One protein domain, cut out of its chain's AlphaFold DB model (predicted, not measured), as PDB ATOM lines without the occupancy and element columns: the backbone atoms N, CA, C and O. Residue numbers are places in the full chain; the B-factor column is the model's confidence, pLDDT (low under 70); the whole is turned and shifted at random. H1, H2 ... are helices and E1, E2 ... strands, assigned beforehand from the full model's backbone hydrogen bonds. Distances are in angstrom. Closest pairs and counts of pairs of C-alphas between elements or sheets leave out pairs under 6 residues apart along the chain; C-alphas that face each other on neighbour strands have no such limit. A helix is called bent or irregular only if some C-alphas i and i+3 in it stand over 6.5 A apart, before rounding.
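Overview. This is residues 24 to 188 of the 283 residues of an uncharacterized protein of Clostridium saccharoperbutylacetonicum N1-4(HMT) (UniProt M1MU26). Two strongly twisted sheets stand face to face as a sandwich, and the helix H2 lies along the strands of one sheet, on its face away from the other sheet. H1 comes before H2, and its residues 24 to 29 stick out from the body; the short helix H3 follows the end of E9. The printed part has 165 residues, with three named helices and nine named strands in the order H1 H2 E1 E2 E3 E4 E5 E6 E7 E8 E9 H3, and its class is mixed, helices and strands. One sheet is branched, with E1, E3 and E5 beside E9 and E2 beside E3; the other runs E4 E8 E6 E7, and in both the neighbours are antiparallel. The whole is compact, with a radius of gyration of the C-alphas of 16.1 A, and elongated, spanning 50 by 32 by 26 A.

Arrangement. H1, residues 24 to 32, and H2, residues 34 to 47, meet only through their link. H2 is on the sheet of E1, residues 54 to 58, E2, 74 to 77, E3, 82 to 85, E5, 109 to 119, and E9, 172 to 182. Its height over the sheet is 9.2 A, and it lies over E9, along the strands at 20 degrees on the local plane; the closest C-alphas of H2 and E5 are those of Val 42 and Val 115, 6.4 A apart. E1 and E3 lie on one side of E9, with N 56 and O 178 at 2.8 A and N 83 and O 173 at 2.8 A; E5 lies on the other side, with N 115 and O 177 at 2.8 A. E2 and E3 form a hairpin, with N 75 and O 84 at 2.8 A. The second sheet holds E4, residues 91 to 95, E6, 125 to 132, E7, 137 to 140, and E8, 156 to 164; N 94 and O 161 are 2.8 A apart, N 129 and O 160 2.8 A, and N 130 and O 138 2.8 A. The parts of the two sheets that face each other are 9.1 A centre to centre. H3, residues 183 to 188, only grazes the branched sheet. In H3 every O i to N i+4 pair is within hydrogen-bond range; in H2 9 of 10 are, and in H1 2 of 5, beside 3 of 6 O i to N i+3 pairs.

Along the chain. H1 begins at C-alpha 24, (125.751, 121.170, 179.702), and is irregular, but only just: C-alphas 27 and 30 are 6.51 A apart. H2 is 20.2 A long, E5 28.6 A, E6 22.9 A and E8 26.5 A. E9, 29.3 A long, begins at C-alpha 172, (128.013, 128.532, 158.825), and bends by 51 degrees at residue 175. H3 ends at C-alpha 188, (136.257, 100.846, 135.417).

Size, cuts and confidence. The two C-alphas farthest apart, those of Asp 24 and Tyr 105, are 51.9 A apart. The printed part has no cut. The links E1 to E2, E4 to E5 and E7 to E8 are long. The mean pLDDT of the printed part is 76.8; it is under 70 at residues 24 to 53, 59 to 64, 101 to 106, 145 to 146 and 183 to 188.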
ATOM      1  N   ASP A  24     124.539 121.925 180.073       30.19
ATOM      2  CA  ASP A  24     125.751 121.170 179.702       30.19
ATOM      3  C   ASP A  24     125.569 120.346 178.404       30.19
ATOM      4  O   ASP A  24     126.489 120.290 177.586       30.19
ATOM      5  N   ILE A  25     124.367 119.815 178.130       34.34
ATOM      6  CA  ILE A  25     124.020 119.140 176.862       34.34
ATOM      7  C   ILE A  25     124.118 120.103 175.682       34.34
ATOM      8  O   ILE A  25     124.694 119.754 174.655       34.34
ATOM      9  N   THR A  26     123.668 121.355 175.818       35.94
ATOM     10  CA  THR A  26     123.775 122.313 174.702       35.94
ATOM     11  C   THR A  26     125.210 122.631 174.275       35.94
ATOM     12  O   THR A  26     125.401 123.139 173.172       35.94
ATOM     13  N   ARG A  27     126.225 122.348 175.104       33.31
ATOM     14  CA  ARG A  27     127.636 122.612 174.770       33.31
ATOM     15  C   ARG A  27     128.438 121.380 174.361       33.31
ATOM     16  O   ARG A  27     129.520 121.564 173.808       33.31
ATOM     17  N   HIS A  28     127.964 120.165 174.627       28.27
ATOM     18  CA  HIS A  28     128.659 118.933 174.225       28.27
ATOM     19  C   HIS A  28     127.896 118.105 173.176       28.27
ATOM     20  O   HIS A  28     128.547 117.520 172.316       28.27
ATOM     21  N   ASP A  29     126.561 118.169 173.105       26.25
ATOM     22  CA  ASP A  29     125.797 117.343 172.151       26.25
ATOM     23  C   ASP A  29     125.754 117.903 170.718       26.25
ATOM     24  O   ASP A  29     125.491 117.157 169.779       26.25
ATOM     25  N   ILE A  30     126.063 119.186 170.496       36.78
ATOM     26  CA  ILE A  30     126.151 119.731 169.124       36.78
ATOM     27  C   ILE A  30     127.402 119.202 168.398       36.78
ATOM     28  O   ILE A  30     127.391 119.074 167.178       36.78
ATOM     29  N   ALA A  31     128.462 118.849 169.134       34.16
ATOM     30  CA  ALA A  31     129.717 118.391 168.541       34.16
ATOM     31  C   ALA A  31     129.750 116.873 168.282       34.16
ATOM     32  O   ALA A  31     130.348 116.452 167.298       34.16
ATOM     33  N   GLU A  32     129.097 116.046 169.110       31.09
ATOM     34  CA  GLU A  32     129.167 114.575 168.981       31.09
ATOM     35  C   GLU A  32     128.058 113.955 168.102       31.09
ATOM     36  O   GLU A  32     128.268 112.898 167.506       31.09
ATOM     37  N   PHE A  33     126.898 114.607 167.942       34.34
ATOM     38  CA  PHE A  33     125.808 114.105 167.080       34.34
ATOM     39  C   PHE A  33     125.852 114.620 165.626       34.34
ATOM     40  O   PHE A  33     125.143 114.082 164.763       34.34
ATOM     41  N   GLY A  34     126.690 115.622 165.335       37.41
ATOM     42  CA  GLY A  34     126.852 116.197 163.991       37.41
ATOM     43  C   GLY A  34     127.523 115.248 162.990       37.41
ATOM     44  O   GLY A  34     127.149 115.211 161.820       37.41
ATOM     45  N   ASP A  35     128.431 114.391 163.459       46.41
ATOM     46  CA  ASP A  35     129.312 113.621 162.572       46.41
ATOM     47  C   ASP A  35     128.642 112.413 161.903       46.41
ATOM     48  O   ASP A  35     128.813 112.178 160.705       46.41
ATOM     49  N   ASN A  36     127.822 111.653 162.633       50.72
ATOM     50  CA  ASN A  36     127.150 110.492 162.042       50.72
ATOM     51  C   ASN A  36     125.945 110.896 161.185       50.72
ATOM     52  O   ASN A  36     125.655 110.235 160.193       50.72
ATOM     53  N   THR A  37     125.242 111.978 161.526       63.16
ATOM     54  CA  THR A  37     124.006 112.368 160.827       63.16
ATOM     55  C   THR A  37     124.291 112.933 159.437       63.16
ATOM     56  O   THR A  37     123.607 112.563 158.479       63.16
ATOM     57  N   PHE A  38     125.328 113.768 159.297       65.94
ATOM     58  CA  PHE A  38     125.737 114.305 157.999       65.94
ATOM     59  C   PHE A  38     126.236 113.190 157.071       65.94
ATOM     60  O   PHE A  38     125.696 113.018 155.979       65.94
ATOM     61  N   LEU A  39     127.179 112.358 157.525       64.12
ATOM     62  CA  LEU A  39     127.693 111.241 156.724       64.12
ATOM     63  C   LEU A  39     126.615 110.211 156.377       64.12
ATOM     64  O   LEU A  39     126.610 109.690 155.263       64.12
ATOM     65  N   ASN A  40     125.679 109.933 157.289       57.84
ATOM     66  CA  ASN A  40     124.535 109.076 156.981       57.84
ATOM     67  C   ASN A  40     123.634 109.714 155.921       57.84
ATOM     68  O   ASN A  40     123.199 109.017 155.016       57.84
ATOM     69  N   SER A  41     123.401 111.027 155.977       59.50
ATOM     70  CA  SER A  41     122.612 111.742 154.963       59.50
ATOM     71  C   SER A  41     123.292 111.723 153.591       59.50
ATOM     72  O   SER A  41     122.624 111.511 152.579       59.50
ATOM     73  N   VAL A  42     124.620 111.873 153.553       59.22
ATOM     74  CA  VAL A  42     125.435 111.742 152.335       59.22
ATOM     75  C   VAL A  42     125.334 110.327 151.767       59.22
ATOM     76  O   VAL A  42     125.032 110.179 150.586       59.22
ATOM     77  N   LYS A  43     125.520 109.291 152.597       57.34
ATOM     78  CA  LYS A  43     125.409 107.881 152.181       57.34
ATOM     79  C   LYS A  43     124.007 107.536 151.694       57.34
ATOM     80  O   LYS A  43     123.871 107.021 150.600       57.34
ATOM     81  N   ILE A  44     122.965 107.909 152.441       56.38
ATOM     82  CA  ILE A  44     121.564 107.720 152.034       56.38
ATOM     83  C   ILE A  44     121.305 108.410 150.692       56.38
ATOM     84  O   ILE A  44     120.683 107.815 149.814       56.38
ATOM     85  N   SER A  45     121.778 109.645 150.519       56.19
ATOM     86  CA  SER A  45     121.609 110.379 149.262       56.19
ATOM     87  C   SER A  45     122.383 109.736 148.120       56.19
ATOM     88  O   SER A  45     121.904 109.761 146.999       56.19
ATOM     89  N   PHE A  46     123.552 109.157 148.381       58.25
ATOM     90  CA  PHE A  46     124.348 108.459 147.380       58.25
ATOM     91  C   PHE A  46     123.724 107.116 146.982       58.25
ATOM     92  O   PHE A  46     123.481 106.882 145.803       58.25
ATOM     93  N   ASP A  47     123.389 106.275 147.961       49.41
ATOM     94  CA  ASP A  47     122.859 104.923 147.753       49.41
ATOM     95  C   ASP A  47     121.483 104.937 147.072       49.41
ATOM     96  O   ASP A  47     121.157 104.034 146.304       49.41
ATOM     97  N   ASN A  48     120.670 105.973 147.316       48.34
ATOM     98  CA  ASN A  48     119.336 106.103 146.717       48.34
ATOM     99  C   ASN A  48     119.313 106.911 145.411       48.34
ATOM    100  O   ASN A  48     118.241 107.111 144.834       48.34
ATOM    101  N   ASN A  49     120.461 107.396 144.937       49.97
ATOM    102  CA  ASN A  49     120.526 108.269 143.775       49.97
ATOM    103  C   ASN A  49     121.195 107.570 142.597       49.97
ATOM    104  O   ASN A  49     122.412 107.516 142.459       49.97
ATOM    105  N   LYS A  50     120.347 107.080 141.693       56.66
ATOM    106  CA  LYS A  50     120.755 106.369 140.476       56.66
ATOM    107  C   LYS A  50     121.647 107.178 139.532       56.66
ATOM    108  O   LYS A  50     122.323 106.588 138.696       56.66
ATOM    109  N   TYR A  51     121.658 108.508 139.646       59.66
ATOM    110  CA  TYR A  51     122.413 109.374 138.746       59.66
ATOM    111  C   TYR A  51     123.851 109.619 139.192       59.66
ATOM    112  O   TYR A  51     124.578 110.255 138.441       59.66
ATOM    113  N   VAL A  52     124.267 109.153 140.373       63.62
ATOM    114  CA  VAL A  52     125.625 109.359 140.892       63.62
ATOM    115  C   VAL A  52     126.325 108.024 141.103       63.62
ATOM    116  O   VAL A  52     125.709 107.009 141.409       63.62
ATOM    117  N   ASN A  53     127.637 108.008 140.901       61.81
ATOM    118  CA  ASN A  53     128.481 106.834 141.156       61.81
ATOM    119  C   ASN A  53     129.774 107.196 141.894       61.81
ATOM    120  O   ASN A  53     130.543 106.310 142.259       61.81
ATOM    121  N   SER A  54     129.994 108.491 142.118       71.75
ATOM    122  CA  SER A  54     131.155 109.045 142.786       71.75
ATOM    123  C   SER A  54     130.717 110.116 143.775       71.75
ATOM    124  O   SER A  54     129.694 110.784 143.601       71.75
ATOM    125  N   MET A  55     131.492 110.276 144.840       77.25
ATOM    126  CA  MET A  55     131.264 111.320 145.825       77.25
ATOM    127  C   MET A  55     132.577 111.965 146.226       77.25
ATOM    128  O   MET A  55     133.613 111.312 146.344       77.25
ATOM    129  N   PHE A  56     132.509 113.261 146.474       77.69
ATOM    130  CA  PHE A  56     133.553 114.019 147.127       77.69
ATOM    131  C   PHE A  56     132.980 114.579 148.427       77.69
ATOM    132  O   PHE A  56     132.000 115.316 148.383       77.69
ATOM    133  N   VAL A  57     133.575 114.235 149.568       75.69
ATOM    134  CA  VAL A  57     133.106 114.655 150.897       75.69
ATOM    135  C   VAL A  57     134.175 115.507 151.563       75.69
ATOM    136  O   VAL A  57     135.354 115.159 151.548       75.69
ATOM    137  N   ASN A  58     133.756 116.618 152.161       70.19
ATOM    138  CA  ASN A  58     134.586 117.454 153.008       70.19
ATOM    139  C   ASN A  58     133.876 117.672 154.351       70.19
ATOM    140  O   ASN A  58     132.942 118.468 154.448       70.19
ATOM    141  N   GLU A  59     134.351 116.981 155.388       59.91
ATOM    142  CA  GLU A  59     133.908 117.162 156.782       59.91
ATOM    143  C   GLU A  59     134.494 118.428 157.441       59.91
ATOM    144  O   GLU A  59     134.321 118.641 158.632       59.91
ATOM    145  N   VAL A  60     135.222 119.268 156.693       62.75
ATOM    146  CA  VAL A  60     135.781 120.575 157.097       62.75
ATOM    147  C   VAL A  60     136.844 120.523 158.220       62.75
ATOM    148  O   VAL A  60     137.653 121.447 158.313       62.75
ATOM    149  N   LYS A  61     136.966 119.415 158.961       58.97
ATOM    150  CA  LYS A  61     137.884 119.182 160.099       58.97
ATOM    151  C   LYS A  61     139.362 119.511 159.848       58.97
ATOM    152  O   LYS A  61     140.004 120.118 160.706       58.97
ATOM    153  N   ASP A  62     139.892 119.210 158.664       57.25
ATOM    154  CA  ASP A  62     141.343 119.318 158.422       57.25
ATOM    155  C   ASP A  62     141.739 120.406 157.416       57.25
ATOM    156  O   ASP A  62     142.918 120.576 157.107       57.25
ATOM    157  N   ARG A  63     140.771 121.176 156.891       65.88
ATOM    158  CA  ARG A  63     140.958 122.175 155.809       65.88
ATOM    159  C   ARG A  63     141.582 121.635 154.513       65.88
ATOM    160  O   ARG A  63     141.732 122.415 153.579       65.88
ATOM    161  N   GLU A  64     141.924 120.352 154.442       68.44
ATOM    162  CA  GLU A  64     142.675 119.726 153.347       68.44
ATOM    163  C   GLU A  64     142.046 119.999 151.978       68.44
ATOM    164  O   GLU A  64     142.737 120.214 150.984       68.44
ATOM    165  N   TYR A  65     140.719 120.067 151.937       77.31
ATOM    166  CA  TYR A  65     139.977 120.262 150.701       77.31
ATOM    167  C   TYR A  65     139.438 121.677 150.495       77.31
ATOM    168  O   TYR A  65     138.591 121.905 149.631       77.31
ATOM    169  N   SER A  66     139.938 122.630 151.274       84.31
ATOM    170  CA  SER A  66     139.570 124.039 151.218       84.31
ATOM    171  C   SER A  66     140.723 124.861 150.653       84.31
ATOM    172  O   SER A  66     141.780 124.974 151.274       84.31
ATOM    173  N   ASP A  67     140.506 125.494 149.503       89.81
ATOM    174  CA  ASP A  67     141.488 126.384 148.895       89.81
ATOM    175  C   ASP A  67     141.361 127.789 149.499       89.81
ATOM    176  O   ASP A  67     140.670 128.679 148.992       89.81
ATOM    177  N   PHE A  68     142.025 127.993 150.636       88.31
ATOM    178  CA  PHE A  68     142.060 129.293 151.309       88.31
ATOM    179  C   PHE A  68     142.926 130.340 150.603       88.31
ATOM    180  O   PHE A  68     142.883 131.500 150.998       88.31
ATOM    181  N   TYR A  69     143.710 129.953 149.591       89.88
ATOM    182  CA  TYR A  69     144.446 130.911 148.771       89.88
ATOM    183  C   TYR A  69     143.506 131.611 147.782       89.88
ATOM    184  O   TYR A  69     143.619 132.819 147.578       89.88
ATOM    185  N   LEU A  70     142.554 130.865 147.211       92.06
ATOM    186  CA  LEU A  70     141.507 131.412 146.342       92.06
ATOM    187  C   LEU A  70     140.300 131.962 147.114       92.06
ATOM    188  O   LEU A  70     139.574 132.813 146.594       92.06
ATOM    189  N   SER A  71     140.059 131.472 148.331       94.00
ATOM    190  CA  SER A  71     138.964 131.954 149.179       94.00
ATOM    191  C   SER A  71     139.236 133.355 149.728       94.00
ATOM    192  O   SER A  71     140.361 133.692 150.085       94.00
ATOM    193  N   ASP A  72     138.178 134.152 149.870       95.69
ATOM    194  CA  ASP A  72     138.243 135.525 150.373       95.69
ATOM    195  C   ASP A  72     137.293 135.727 151.556       95.69
ATOM    196  O   ASP A  72     136.158 135.252 151.549       95.69
ATOM    197  N   ASN A  73     137.758 136.445 152.580       94.62
ATOM    198  CA  ASN A  73     137.013 136.734 153.813       94.62
ATOM    199  C   ASN A  73     136.382 135.500 154.488       94.62
ATOM    200  O   ASN A  73     135.363 135.610 155.164       94.62
ATOM    201  N   MET A  74     137.014 134.334 154.348       93.12
ATOM    202  CA  MET A  74     136.610 133.089 155.000       93.12
ATOM    203  C   MET A  74     137.560 132.740 156.144       93.12
ATOM    204  O   MET A  74     138.777 132.902 156.039       93.12
ATOM    205  N   VAL A  75     137.006 132.218 157.232       90.50
ATOM    206  CA  VAL A  75     137.751 131.679 158.370       90.50
ATOM    207  C   VAL A  75     137.307 130.251 158.650       90.50
ATOM    208  O   VAL A  75     136.131 129.913 158.524       90.50
ATOM    209  N   TYR A  76     138.271 129.417 159.025       87.94
ATOM    210  CA  TYR A  76     138.017 128.086 159.557       87.94
ATOM    211  C   TYR A  76     138.044 128.144 161.082       87.94
ATOM    212  O   TYR A  76     139.043 128.588 161.658       87.94
ATOM    213  N   ASN A  77     136.970 127.696 161.724       84.00
ATOM    214  CA  ASN A  77     136.930 127.489 163.161       84.00
ATOM    215  C   ASN A  77     137.255 126.024 163.463       84.00
ATOM    216  O   ASN A  77     136.406 125.158 163.293       84.00
ATOM    217  N   SER A  78     138.468 125.759 163.949       77.25
ATOM    218  CA  SER A  78     138.926 124.402 164.267       77.25
ATOM    219  C   SER A  78     138.258 123.778 165.489       77.25
ATOM    220  O   SER A  78     138.341 122.571 165.662       77.25
ATOM    221  N   ILE A  79     137.644 124.580 166.363       76.38
ATOM    222  CA  ILE A  79     136.935 124.065 167.545       76.38
ATOM    223  C   ILE A  79     135.566 123.527 167.126       76.38
ATOM    224  O   ILE A  79     135.144 122.474 167.583       76.38
ATOM    225  N   GLU A  80     134.887 124.253 166.243       74.69
ATOM    226  CA  GLU A  80     133.555 123.896 165.742       74.69
ATOM    227  C   GLU A  80     133.605 123.102 164.429       74.69
ATOM    228  O   GLU A  80     132.560 122.771 163.891       74.69
ATOM    229  N   SER A  81     134.801 122.852 163.887       78.50
ATOM    230  CA  SER A  81     135.025 122.248 162.567       78.50
ATOM    231  C   SER A  81     134.175 122.880 161.455       78.50
ATOM    232  O   SER A  81     133.561 122.185 160.659       78.50
ATOM    233  N   SER A  82     134.126 124.216 161.395       85.94
ATOM    234  CA  SER A  82     133.209 124.934 160.496       85.94
ATOM    235  C   SER A  82     133.858 126.073 159.709       85.94
ATOM    236  O   SER A  82     134.873 126.654 160.108       85.94
ATOM    237  N   LEU A  83     133.256 126.413 158.565       89.12
ATOM    238  CA  LEU A  83     133.603 127.570 157.738       89.12
ATOM    239  C   LEU A  83     132.624 128.711 157.989       89.12
ATOM    240  O   LEU A  83     131.407 128.522 157.947       89.12
ATOM    241  N   LYS A  84     133.166 129.912 158.193       91.62
ATOM    242  CA  LYS A  84     132.388 131.135 158.414       91.62
ATOM    243  C   LYS A  84     133.013 132.319 157.692       91.62
ATOM    244  O   LYS A  84     134.199 132.314 157.361       91.62
ATOM    245  N   VAL A  85     132.217 133.361 157.491       91.31
ATOM    246  CA  VAL A  85     132.709 134.674 157.061       91.31
ATOM    247  C   VAL A  85     133.520 135.307 158.197       91.31
ATOM    248  O   VAL A  85     133.137 135.215 159.365       91.31
ATOM    249  N   LYS A  86     134.647 135.944 157.867       90.00
ATOM    250  CA  LYS A  86     135.518 136.630 158.827       90.00
ATOM    251  C   LYS A  86     134.748 137.726 159.568       90.00
ATOM    252  O   LYS A  86     133.988 138.478 158.955       90.00
ATOM    253  N   ASP A  87     135.004 137.868 160.866       82.00
ATOM    254  CA  ASP A  87     134.364 138.897 161.686       82.00
ATOM    255  C   ASP A  87     134.448 140.289 161.045       82.00
ATOM    256  O   ASP A  87     135.470 140.677 160.473       82.00
ATOM    257  N   LEU A  88     133.354 141.045 161.177       80.81
ATOM    258  CA  LEU A  88     133.176 142.407 160.653       80.81
ATOM    259  C   LEU A  88     133.089 142.520 159.121       80.81
ATOM    260  O   LEU A  88     132.877 143.624 158.613       80.81
ATOM    261  N   THR A  89     133.192 141.413 158.381       86.88
ATOM    262  CA  THR A  89     132.942 141.390 156.933       86.88
ATOM    263  C   THR A  89     131.517 140.922 156.639       86.88
ATOM    264  O   THR A  89     130.937 140.132 157.379       86.88
ATOM    265  N   LYS A  90     130.903 141.477 155.587       89.50
ATOM    266  CA  LYS A  90     129.516 141.146 155.213       89.50
ATOM    267  C   LYS A  90     129.422 139.979 154.242       89.50
ATOM    268  O   LYS A  90     128.343 139.431 154.072       89.50
ATOM    269  N   ASN A  91     130.506 139.650 153.560       93.94
ATOM    270  CA  ASN A  91     130.525 138.663 152.500       93.94
ATOM    271  C   ASN A  91     131.820 137.861 152.557       93.94
ATOM    272  O   ASN A  91     132.885 138.424 152.796       93.94
ATOM    273  N   GLY A  92     131.706 136.565 152.294       95.62
ATOM    274  CA  GLY A  92     132.831 135.655 152.128       95.62
ATOM    275  C   GLY A  92     132.649 134.814 150.875       95.62
ATOM    276  O   GLY A  92     131.525 134.541 150.450       95.62
ATOM    277  N   VAL A  93     133.760 134.429 150.262       96.94
ATOM    278  CA  VAL A  93     133.774 133.533 149.109       96.94
ATOM    279  C   VAL A  93     134.671 132.359 149.439       96.94
ATOM    280  O   VAL A  93     135.859 132.525 149.700       96.94
ATOM    281  N   TYR A  94     134.093 131.170 149.418       95.75
ATOM    282  CA  TYR A  94     134.789 129.914 149.618       95.75
ATOM    283  C   TYR A  94     135.044 129.221 148.281       95.75
ATOM    284  O   TYR A  94     134.153 129.197 147.429       95.75
ATOM    285  N   TYR A  95     136.220 128.610 148.145       95.38
ATOM    286  CA  TYR A  95     136.550 127.658 147.088       95.38
ATOM    287  C   TYR A  95     137.070 126.355 147.699       95.38
ATOM    288  O   TYR A  95     137.926 126.367 148.588       95.38
ATOM    289  N   SER A  96     136.582 125.222 147.197       92.00
ATOM    290  CA  SER A  96     137.215 123.929 147.446       92.00
ATOM    291  C   SER A  96     138.484 123.775 146.608       92.00
ATOM    292  O   SER A  96     138.688 124.482 145.616       92.00
ATOM    293  N   THR A  97     139.303 122.783 146.955       88.00
ATOM    294  CA  THR A  97     140.312 122.282 146.020       88.00
ATOM    295  C   THR A  97     139.642 121.730 144.763       88.00
ATOM    296  O   THR A  97     138.462 121.363 144.765       88.00
ATOM    297  N   GLU A  98     140.395 121.722 143.668       89.19
ATOM    298  CA  GLU A  98     139.946 121.101 142.426       89.19
ATOM    299  C   GLU A  98     139.855 119.591 142.596       89.19
ATOM    300  O   GLU A  98     140.729 118.963 143.200       89.19
ATOM    301  N   LYS A  99     138.770 119.021 142.077       85.00
ATOM    302  CA  LYS A  99     138.549 117.584 142.057       85.00
ATOM    303  C   LYS A  99     138.553 117.091 140.627       85.00
ATOM    304  O   LYS A  99     137.752 117.527 139.804       85.00
ATOM    305  N   CYS A 100     139.472 116.167 140.389       79.88
ATOM    306  CA  CYS A 100     139.601 115.370 139.185       79.88
ATOM    307  C   CYS A 100     139.405 113.910 139.601       79.88
ATOM    308  O   CYS A 100     139.789 113.515 140.702       79.88
ATOM    309  N   THR A 101     138.799 113.124 138.733       60.06
ATOM    310  CA  THR A 101     138.489 111.704 138.944       60.06
ATOM    311  C   THR A 101     139.691 110.804 138.707       60.06
ATOM    312  O   THR A 101     139.991 109.952 139.537       60.06
ATOM    313  N   ASP A 102     140.420 111.048 137.617       62.25
ATOM    314  CA  ASP A 102     141.719 110.447 137.323       62.25
ATOM    315  C   ASP A 102     142.479 111.346 136.328       62.25
ATOM    316  O   ASP A 102     141.985 111.644 135.234       62.25
ATOM    317  N   GLU A 103     143.686 111.792 136.696       53.62
ATOM    318  CA  GLU A 103     144.534 112.654 135.852       53.62
ATOM    319  C   GLU A 103     144.934 111.987 134.521       53.62
ATOM    320  O   GLU A 103     145.258 112.669 133.547       53.62
ATOM    321  N   THR A 104     144.879 110.656 134.464       52.28
ATOM    322  CA  THR A 104     145.301 109.839 133.324       52.28
ATOM    323  C   THR A 104     144.204 109.712 132.269       52.28
ATOM    324  O   THR A 104     144.508 109.688 131.074       52.28
ATOM    325  N   TYR A 105     142.932 109.642 132.680       52.97
ATOM    326  CA  TYR A 105     141.836 109.211 131.801       52.97
ATOM    327  C   TYR A 105     140.881 110.320 131.342       52.97
ATOM    328  O   TYR A 105     140.053 110.044 130.476       52.97
ATOM    329  N   LYS A 106     141.014 111.563 131.843       65.94
ATOM    330  CA  LYS A 106     140.144 112.710 131.485       65.94
ATOM    331  C   LYS A 106     138.673 112.297 131.374       65.94
ATOM    332  O   LYS A 106     138.060 112.402 130.309       65.94
ATOM    333  N   SER A 107     138.122 111.765 132.457       72.69
ATOM    334  CA  SER A 107     136.744 111.293 132.440       72.69
ATOM    335  C   SER A 107     135.756 112.433 132.597       72.69
ATOM    336  O   SER A 107     136.035 113.445 133.241       72.69
ATOM    337  N   GLN A 108     134.610 112.287 131.939       84.31
ATOM    338  CA  GLN A 108     133.576 113.297 131.988       84.31
ATOM    339  C   GLN A 108     132.768 113.154 133.278       84.31
ATOM    340  O   GLN A 108     132.375 112.056 133.675       84.31
ATOM    341  N   LEU A 109     132.515 114.300 133.898       84.50
ATOM    342  CA  LEU A 109     131.749 114.463 135.118       84.50
ATOM    343  C   LEU A 109     130.384 115.060 134.786       84.50
ATOM    344  O   LEU A 109     130.288 115.995 133.984       84.50
ATOM    345  N   ASN A 110     129.323 114.547 135.398       84.12
ATOM    346  CA  ASN A 110     127.975 115.079 135.206       84.12
ATOM    347  C   ASN A 110     127.084 114.857 136.438       84.12
ATOM    348  O   ASN A 110     127.527 114.297 137.435       84.12
ATOM    349  N   ASN A 111     125.817 115.277 136.355       80.25
ATOM    350  CA  ASN A 111     124.756 115.003 137.327       80.25
ATOM    351  C   ASN A 111     125.179 115.288 138.774       80.25
ATOM    352  O   ASN A 111     125.285 114.386 139.602       80.25
ATOM    353  N   PHE A 112     125.441 116.558 139.064       85.00
ATOM    354  CA  PHE A 112     125.946 116.981 140.362       85.00
ATOM    355  C   PHE A 112     124.809 117.177 141.363       85.00
ATOM    356  O   PHE A 112     123.850 117.899 141.093       85.00
ATOM    357  N   PHE A 113     124.969 116.614 142.552       84.50
ATOM    358  CA  PHE A 113     124.183 116.924 143.739       84.50
ATOM    359  C   PHE A 113     125.098 117.505 144.798       84.50
ATOM    360  O   PHE A 113     126.259 117.116 144.920       84.50
ATOM    361  N   LEU A 114     124.556 118.417 145.590       88.88
ATOM    362  CA  LEU A 114     125.262 119.013 146.705       88.88
ATOM    363  C   LEU A 114     124.490 118.700 147.981       88.88
ATOM    364  O   LEU A 114     123.358 119.144 148.132       88.88
ATOM    365  N   VAL A 115     125.107 117.963 148.897       82.75
ATOM    366  CA  VAL A 115     124.594 117.725 150.248       82.75
ATOM    367  C   VAL A 115     125.401 118.597 151.199       82.75
ATOM    368  O   VAL A 115     126.628 118.571 151.150       82.75
ATOM    369  N   VAL A 116     124.746 119.386 152.042       86.31
ATOM    370  CA  VAL A 116     125.416 120.337 152.942       86.31
ATOM    371  C   VAL A 116     124.821 120.242 154.334       86.31
ATOM    372  O   VAL A 116     123.601 120.257 154.490       86.31
ATOM    373  N   ASP A 117     125.691 120.204 155.337       86.31
ATOM    374  CA  ASP A 117     125.348 120.559 156.708       86.31
ATOM    375  C   ASP A 117     125.685 122.040 156.923       86.31
ATOM    376  O   ASP A 117     126.855 122.438 156.981       86.31
ATOM    377  N   GLU A 118     124.644 122.871 156.966       88.00
ATOM    378  CA  GLU A 118     124.753 124.322 157.073       88.00
ATOM    379  C   GLU A 118     123.736 124.916 158.047       88.00
ATOM    380  O   GLU A 118     122.625 124.421 158.240       88.00
ATOM    381  N   VAL A 119     124.114 126.057 158.621       88.31
ATOM    382  CA  VAL A 119     123.232 126.900 159.425       88.31
ATOM    383  C   VAL A 119     123.165 128.271 158.767       88.31
ATOM    384  O   VAL A 119     124.156 129.006 158.744       88.31
ATOM    385  N   ILE A 120     121.981 128.636 158.268       86.50
ATOM    386  CA  ILE A 120     121.713 129.939 157.647       86.50
ATOM    387  C   ILE A 120     120.777 130.751 158.556       86.50
ATOM    388  O   ILE A 120     119.564 130.533 158.565       86.50
ATOM    389  N   PRO A 121     121.309 131.704 159.345       84.44
ATOM    390  CA  PRO A 121     120.491 132.601 160.150       84.44
ATOM    391  C   PRO A 121     119.591 133.487 159.283       84.44
ATOM    392  O   PRO A 121     119.938 133.845 158.158       84.44
ATOM    393  N   THR A 122     118.465 133.939 159.836       86.12
ATOM    394  CA  THR A 122     117.549 134.852 159.137       86.12
ATOM    395  C   THR A 122     118.273 136.094 158.607       86.12
ATOM    396  O   THR A 122     118.934 136.815 159.359       86.12
ATOM    397  N   GLY A 123     118.107 136.372 157.312       79.56
ATOM    398  CA  GLY A 123     118.728 137.514 156.635       79.56
ATOM    399  C   GLY A 123     120.186 137.295 156.211       79.56
ATOM    400  O   GLY A 123     120.813 138.250 155.760       79.56
ATOM    401  N   CYS A 124     120.712 136.081 156.375       88.56
ATOM    402  CA  CYS A 124     121.934 135.606 155.732       88.56
ATOM    403  C   CYS A 124     121.587 134.752 154.503       88.56
ATOM    404  O   CYS A 124     120.427 134.380 154.322       88.56
ATOM    405  N   ASP A 125     122.586 134.441 153.677       92.00
ATOM    406  CA  ASP A 125     122.412 133.586 152.498       92.00
ATOM    407  C   ASP A 125     123.700 132.818 152.161       92.00
ATOM    408  O   ASP A 125     124.800 133.293 152.475       92.00
ATOM    409  N   ILE A 126     123.563 131.661 151.510       93.69
ATOM    410  CA  ILE A 126     124.675 130.919 150.908       93.69
ATOM    411  C   ILE A 126     124.290 130.483 149.494       93.69
ATOM    412  O   ILE A 126     123.307 129.782 149.280       93.69
ATOM    413  N   ILE A 127     125.103 130.879 148.511       96.06
ATOM    414  CA  ILE A 127     124.874 130.557 147.098       96.06
ATOM    415  C   ILE A 127     126.015 129.693 146.567       96.06
ATOM    416  O   ILE A 127     127.153 130.165 146.429       96.06
ATOM    417  N   TYR A 128     125.689 128.456 146.202       97.75
ATOM    418  CA  TYR A 128     126.642 127.459 145.731       97.75
ATOM    419  C   TYR A 128     126.751 127.398 144.210       97.75
ATOM    420  O   TYR A 128     125.772 127.549 143.480       97.75
ATOM    421  N   HIS A 129     127.965 127.148 143.730       98.31
ATOM    422  CA  HIS A 129     128.258 126.953 142.320       98.31
ATOM    423  C   HIS A 129     129.216 125.782 142.120       98.31
ATOM    424  O   HIS A 129     130.185 125.640 142.865       98.31
ATOM    425  N   ILE A 130     128.986 125.012 141.063       97.19
ATOM    426  CA  ILE A 130     129.993 124.140 140.469       97.19
ATOM    427  C   ILE A 130     130.774 124.963 139.446       97.19
ATOM    428  O   ILE A 130     130.183 125.572 138.550       97.19
ATOM    429  N   ILE A 131     132.094 125.005 139.605       96.94
ATOM    430  CA  ILE A 131     133.015 125.617 138.647       96.94
ATOM    431  C   ILE A 131     133.694 124.509 137.867       96.94
ATOM    432  O   ILE A 131     134.355 123.679 138.481       96.94
ATOM    433  N   THR A 132     133.542 124.511 136.551       93.69
ATOM    434  CA  THR A 132     134.158 123.531 135.645       93.69
ATOM    435  C   THR A 132     135.603 123.898 135.297       93.69
ATOM    436  O   THR A 132     136.052 125.017 135.560       93.69
ATOM    437  N   ASP A 133     136.325 122.976 134.659       90.06
ATOM    438  CA  ASP A 133     137.716 123.137 134.204       90.06
ATOM    439  C   ASP A 133     137.935 124.360 133.292       90.06
ATOM    440  O   ASP A 133     138.999 124.982 133.301       90.06
ATOM    441  N   ASP A 134     136.905 124.776 132.554       90.06
ATOM    442  CA  ASP A 134     136.916 125.978 131.717       90.06
ATOM    443  C   ASP A 134     136.421 127.257 132.426       90.06
ATOM    444  O   ASP A 134     136.120 128.265 131.780       90.06
ATOM    445  N   ASN A 135     136.372 127.242 133.763       92.06
ATOM    446  CA  ASN A 135     135.968 128.345 134.641       92.06
ATOM    447  C   ASN A 135     134.525 128.842 134.450       92.06
ATOM    448  O   ASN A 135     134.196 129.976 134.826       92.06
ATOM    449  N   ARG A 136     133.631 128.020 133.893       93.75
ATOM    450  CA  ARG A 136     132.197 128.335 133.884       93.75
ATOM    451  C   ARG A 136     131.583 128.034 135.244       93.75
ATOM    452  O   ARG A 136     131.918 127.048 135.883       93.75
ATOM    453  N   ASN A 137     130.670 128.903 135.676       95.56
ATOM    454  CA  ASN A 137     129.985 128.790 136.961       95.56
ATOM    455  C   ASN A 137     128.545 128.334 136.741       95.56
ATOM    456  O   ASN A 137     127.769 129.034 136.086       95.56
ATOM    457  N   PHE A 138     128.177 127.211 137.346       95.94
ATOM    458  CA  PHE A 138     126.825 126.675 137.313       95.94
ATOM    459  C   PHE A 138     126.232 126.706 138.710       95.94
ATOM    460  O   PHE A 138     126.829 126.182 139.644       95.94
ATOM    461  N   LEU A 139     125.068 127.333 138.857       96.44
ATOM    462  CA  LEU A 139     124.358 127.363 140.130       96.44
ATOM    463  C   LEU A 139     123.943 125.938 140.512       96.44
ATOM    464  O   LEU A 139     123.313 125.245 139.712       96.44
ATOM    465  N   ILE A 140     124.255 125.534 141.738       92.31
ATOM    466  CA  ILE A 140     123.793 124.276 142.322       92.31
ATOM    467  C   ILE A 140     123.072 124.582 143.630       92.31
ATOM    468  O   ILE A 140     123.469 125.477 144.374       92.31
ATOM    469  N   LYS A 141     121.984 123.868 143.897       86.44
ATOM    470  CA  LYS A 141     121.231 124.016 145.140       86.44
ATOM    471  C   LYS A 141     121.708 122.988 146.157       86.44
ATOM    472  O   LYS A 141     121.897 121.823 145.817       86.44
ATOM    473  N   ALA A 142     121.902 123.436 147.392       87.00
ATOM    474  CA  ALA A 142     122.199 122.558 148.511       87.00
ATOM    475  C   ALA A 142     120.965 121.722 148.877       87.00
ATOM    476  O   ALA A 142     119.847 122.237 148.900       87.00
ATOM    477  N   ASN A 143     121.193 120.443 149.177       78.19
ATOM    478  CA  ASN A 143     120.207 119.465 149.636       78.19
ATOM    479  C   ASN A 143     118.983 119.315 148.710       78.19
ATOM    480  O   ASN A 143     117.901 118.943 149.164       78.19
ATOM    481  N   ASP A 144     119.143 119.617 147.417       73.75
ATOM    482  CA  ASP A 144     118.091 119.445 146.417       73.75
ATOM    483  C   ASP A 144     118.023 117.984 145.946       73.75
ATOM    484  O   ASP A 144     119.025 117.265 145.913       73.75
ATOM    485  N   THR A 145     116.829 117.546 145.558       65.19
ATOM    486  CA  THR A 145     116.581 116.200 145.027       65.19
ATOM    487  C   THR A 145     116.791 116.118 143.520       65.19
ATOM    488  O   THR A 145     116.780 115.023 142.956       65.19
ATOM    489  N   VAL A 146     116.985 117.261 142.852       69.75
ATOM    490  CA  VAL A 146     117.212 117.352 141.406       69.75
ATOM    491  C   VAL A 146     118.691 117.642 141.119       69.75
ATOM    492  O   VAL A 146     119.223 118.617 141.655       69.75
ATOM    493  N   PRO A 147     119.362 116.856 140.250       77.31
ATOM    494  CA  PRO A 147     120.750 117.116 139.900       77.31
ATOM    495  C   PRO A 147     120.895 118.396 139.090       77.31
ATOM    496  O   PRO A 147     120.085 118.706 138.210       77.31
ATOM    497  N   LEU A 148     122.029 119.059 139.274       84.31
ATOM    498  CA  LEU A 148     122.580 119.927 138.249       84.31
ATOM    499  C   LEU A 148     123.147 119.058 137.117       84.31
ATOM    500  O   LEU A 148     124.201 118.436 137.254       84.31
ATOM    501  N   VAL A 149     122.453 119.048 135.980       83.06
ATOM    502  CA  VAL A 149     122.916 118.391 134.753       83.06
ATOM    503  C   VAL A 149     123.717 119.385 133.917       83.06
ATOM    504  O   VAL A 149     123.221 120.455 133.552       83.06
ATOM    505  N   LEU A 150     124.956 119.028 133.591       80.44
ATOM    506  CA  LEU A 150     125.807 119.797 132.696       80.44
ATOM    507  C   LEU A 150     125.662 119.266 131.265       80.44
ATOM    508  O   LEU A 150     125.994 118.123 130.966       80.44
ATOM    509  N   ASN A 151     125.216 120.126 130.349       79.00
ATOM    510  CA  ASN A 151     125.125 119.814 128.912       79.00
ATOM    511  C   ASN A 151     126.437 120.113 128.170       79.00
ATOM    512  O   ASN A 151     126.439 120.563 127.023       79.00
ATOM    513  N   ILE A 152     127.558 119.956 128.867       78.06
ATOM    514  CA  ILE A 152     128.898 120.328 128.428       78.06
ATOM    515  C   ILE A 152     129.892 119.274 128.928       78.06
ATOM    516  O   ILE A 152     129.641 118.651 129.962       78.06
ATOM    517  N   PRO A 153     131.033 119.089 128.249       81.69
ATOM    518  CA  PRO A 153     132.143 118.360 128.838       81.69
ATOM    519  C   PRO A 153     132.623 119.079 130.103       81.69
ATOM    520  O   PRO A 153     132.789 120.299 130.094       81.69
ATOM    521  N   CYS A 154     132.813 118.315 131.170       87.75
ATOM    522  CA  CYS A 154     133.360 118.753 132.447       87.75
ATOM    523  C   CYS A 154     134.322 117.659 132.897       87.75
ATOM    524  O   CYS A 154     133.904 116.509 132.981       87.75
ATOM    525  N   TYR A 155     135.582 117.994 133.154       87.94
ATOM    526  CA  TYR A 155     136.618 117.002 133.498       87.94
ATOM    527  C   TYR A 155     137.198 117.200 134.898       87.94
ATOM    528  O   TYR A 155     137.770 116.284 135.484       87.94
ATOM    529  N   SER A 156     137.029 118.398 135.443       89.69
ATOM    530  CA  SER A 156     137.285 118.707 136.841       89.69
ATOM    531  C   SER A 156     136.212 119.657 137.347       89.69
ATOM    532  O   SER A 156     135.524 120.324 136.565       89.69
ATOM    533  N   PHE A 157     136.068 119.728 138.667       92.50
ATOM    534  CA  PHE A 157     135.236 120.751 139.275       92.50
ATOM    535  C   PHE A 157     135.835 121.337 140.552       92.50
ATOM    536  O   PHE A 157     136.627 120.703 141.251       92.50
ATOM    537  N   ARG A 158     135.400 122.552 140.894       95.12
ATOM    538  CA  ARG A 158     135.504 123.141 142.236       95.12
ATOM    539  C   ARG A 158     134.110 123.492 142.739       95.12
ATOM    540  O   ARG A 158     133.274 123.968 141.970       95.12
ATOM    541  N   LEU A 159     133.874 123.329 144.036       95.75
ATOM    542  CA  LEU A 159     132.731 123.948 144.694       95.75
ATOM    543  C   LEU A 159     133.105 125.381 145.076       95.75
ATOM    544  O   LEU A 159     134.114 125.613 145.743       95.75
ATOM    545  N   LYS A 160     132.262 126.337 144.695       97.31
ATOM    546  CA  LYS A 160     132.310 127.712 145.191       97.31
ATOM    547  C   LYS A 160     131.071 128.001 146.020       97.31
ATOM    548  O   LYS A 160     129.964 127.726 145.570       97.31
ATOM    549  N   ALA A 161     131.240 128.636 147.174       97.12
ATOM    550  CA  ALA A 161     130.128 129.153 147.969       97.12
ATOM    551  C   ALA A 161     130.303 130.657 148.198       97.12
ATOM    552  O   ALA A 161     131.366 131.102 148.626       97.12
ATOM    553  N   ASN A 162     129.270 131.449 147.910       96.69
ATOM    554  CA  ASN A 162     129.221 132.860 148.295       96.69
ATOM    555  C   ASN A 162     128.346 132.981 149.537       96.69
ATOM    556  O   ASN A 162     127.159 132.675 149.469       96.69
ATOM    557  N   LEU A 163     128.927 133.425 150.644       96.25
ATOM    558  CA  LEU A 163     128.249 133.579 151.922       96.25
ATOM    559  C   LEU A 163     127.960 135.062 152.155       96.25
ATOM    560  O   LEU A 163     128.856 135.901 152.027       96.25
ATOM    561  N   LEU A 164     126.723 135.382 152.527       94.25
ATOM    562  CA  LEU A 164     126.294 136.723 152.908       94.25
ATOM    563  C   LEU A 164     125.907 136.735 154.390       94.25
ATOM    564  O   LEU A 164     124.948 136.084 154.797       94.25
ATOM    565  N   SER A 165     126.637 137.515 155.182       91.25
ATOM    566  CA  SER A 165     126.353 137.775 156.592       91.25
ATOM    567  C   SER A 165     125.493 139.021 156.765       91.25
ATOM    568  O   SER A 165     125.608 140.008 156.027       91.25
ATOM    569  N   ASN A 166     124.676 139.019 157.815       87.06
ATOM    570  CA  ASN A 166     124.001 140.226 158.277       87.06
ATOM    571  C   ASN A 166     124.850 140.937 159.356       87.06
ATOM    572  O   ASN A 166     126.013 140.613 159.577       87.06
ATOM    573  N   LYS A 167     124.309 141.975 160.009       82.12
ATOM    574  CA  LYS A 167     125.065 142.755 161.012       82.12
ATOM    575  C   LYS A 167     125.352 142.003 162.320       82.12
ATOM    576  O   LYS A 167     126.172 142.479 163.096       82.12
ATOM    577  N   ILE A 168     124.616 140.932 162.599       83.00
ATOM    578  CA  ILE A 168     124.573 140.246 163.897       83.00
ATOM    579  C   ILE A 168     125.068 138.803 163.759       83.00
ATOM    580  O   ILE A 168     125.796 138.325 164.620       83.00
ATOM    581  N   ASN A 169     124.690 138.125 162.674       84.19
ATOM    582  CA  ASN A 169     124.912 136.706 162.457       84.19
ATOM    583  C   ASN A 169     125.651 136.451 161.138       84.19
ATOM    584  O   ASN A 169     125.499 137.194 160.163       84.19
ATOM    585  N   THR A 170     126.372 135.336 161.105       88.00
ATOM    586  CA  THR A 170     127.116 134.835 159.946       88.00
ATOM    587  C   THR A 170     126.634 133.421 159.624       88.00
ATOM    588  O   THR A 170     126.462 132.638 160.561       88.00
ATOM    589  N   PRO A 171     126.382 133.086 158.344       89.88
ATOM    590  CA  PRO A 171     126.070 131.717 157.958       89.88
ATOM    591  C   PRO A 171     127.282 130.802 158.166       89.88
ATOM    592  O   PRO A 171     128.434 131.244 158.090       89.88
ATOM    593  N   VAL A 172     127.010 129.532 158.451       89.81
ATOM    594  CA  VAL A 172     128.013 128.532 158.825       89.81
ATOM    595  C   VAL A 172     127.871 127.309 157.932       89.81
ATOM    596  O   VAL A 172     126.760 126.823 157.750       89.81
ATOM    597  N   ILE A 173     128.993 126.802 157.419       89.88
ATOM    598  CA  ILE A 173     129.067 125.511 156.723       89.88
ATOM    599  C   ILE A 173     129.864 124.556 157.613       89.88
ATOM    600  O   ILE A 173     131.046 124.801 157.862       89.88
ATOM    601  N   ASN A 174     129.222 123.496 158.093       84.62
ATOM    602  CA  ASN A 174     129.835 122.467 158.939       84.62
ATOM    603  C   ASN A 174     130.398 121.315 158.097       84.62
ATOM    604  O   ASN A 174     131.415 120.728 158.438       84.62
ATOM    605  N   GLY A 175     129.768 121.025 156.960       83.94
ATOM    606  CA  GLY A 175     130.183 119.949 156.071       83.94
ATOM    607  C   GLY A 175     129.525 120.077 154.711       83.94
ATOM    608  O   GLY A 175     128.438 120.642 154.582       83.94
ATOM    609  N   PHE A 176     130.175 119.556 153.677       86.38
ATOM    610  CA  PHE A 176     129.536 119.418 152.374       86.38
ATOM    611  C   PHE A 176     130.051 118.196 151.620       86.38
ATOM    612  O   PHE A 176     131.189 117.760 151.788       86.38
ATOM    613  N   ALA A 177     129.196 117.648 150.770       84.25
ATOM    614  CA  ALA A 177     129.518 116.583 149.848       84.25
ATOM    615  C   ALA A 177     128.963 116.918 148.467       84.25
ATOM    616  O   ALA A 177     127.810 117.324 148.332       84.25
ATOM    617  N   VAL A 178     129.781 116.730 147.440       84.56
ATOM    618  CA  VAL A 178     129.348 116.785 146.047       84.56
ATOM    619  C   VAL A 178     129.256 115.353 145.546       84.56
ATOM    620  O   VAL A 178     130.270 114.658 145.463       84.56
ATOM    621  N   LEU A 179     128.044 114.906 145.240       83.00
ATOM    622  CA  LEU A 179     127.798 113.622 144.591       83.00
ATOM    623  C   LEU A 179     127.725 113.873 143.092       83.00
ATOM    624  O   LEU A 179     127.135 114.863 142.669       83.00
ATOM    625  N   TYR A 180     128.333 113.012 142.293       79.56
ATOM    626  CA  TYR A 180     128.376 113.205 140.853       79.56
ATOM    627  C   TYR A 180     128.505 111.879 140.120       79.56
ATOM    628  O   TYR A 180     128.807 110.819 140.678       79.56
ATOM    629  N   TYR A 181     128.237 111.964 138.834       77.75
ATOM    630  CA  TYR A 181     128.482 110.914 137.882       77.75
ATOM    631  C   TYR A 181     129.871 111.076 137.277       77.75
ATOM    632  O   TYR A 181     130.217 112.162 136.817       77.75
ATOM    633  N   ASP A 182     130.636 109.994 137.256       75.25
ATOM    634  CA  ASP A 182     131.941 109.885 136.621       75.25
ATOM    635  C   ASP A 182     131.941 108.725 135.617       75.25
ATOM    636  O   ASP A 182     131.774 107.560 135.994       75.25
ATOM    637  N   ASP A 183     132.174 109.036 134.342       68.19
ATOM    638  CA  ASP A 183     132.276 108.046 133.265       68.19
ATOM    639  C   ASP A 183     133.438 107.054 133.445       68.19
ATOM    640  O   ASP A 183     133.369 105.930 132.947       68.19
ATOM    641  N   TYR A 184     134.523 107.427 134.131       67.75
ATOM    642  CA  TYR A 184     135.619 106.491 134.391       67.75
ATOM    643  C   TYR A 184     135.228 105.478 135.448       67.75
ATOM    644  O   TYR A 184     135.338 104.287 135.183       67.75
ATOM    645  N   VAL A 185     134.704 105.915 136.596       59.09
ATOM    646  CA  VAL A 185     134.121 104.995 137.584       59.09
ATOM    647  C   VAL A 185     133.020 104.151 136.940       59.09
ATOM    648  O   VAL A 185     132.915 102.959 137.230       59.09
ATOM    649  N   GLN A 186     132.278 104.714 135.980       56.00
ATOM    650  CA  GLN A 186     131.337 103.946 135.177       56.00
ATOM    651  C   GLN A 186     132.000 102.776 134.439       56.00
ATOM    652  O   GLN A 186     131.592 101.628 134.601       56.00
ATOM    653  N   LYS A 187     133.032 103.067 133.649       57.28
ATOM    654  CA  LYS A 187     133.731 102.090 132.805       57.28
ATOM    655  C   LYS A 187     134.582 101.111 133.613       57.28
ATOM    656  O   LYS A 187     134.550  99.913 133.356       57.28
ATOM    657  N   ALA A 188     135.322 101.611 134.600       51.88
ATOM    658  CA  ALA A 188     136.257 100.846 135.417       51.88
ATOM    659  C   ALA A 188     135.552  99.830 136.322       51.88
ATOM    660  O   ALA A 188     136.089  98.753 136.559       51.88
TER     661      ALA A 188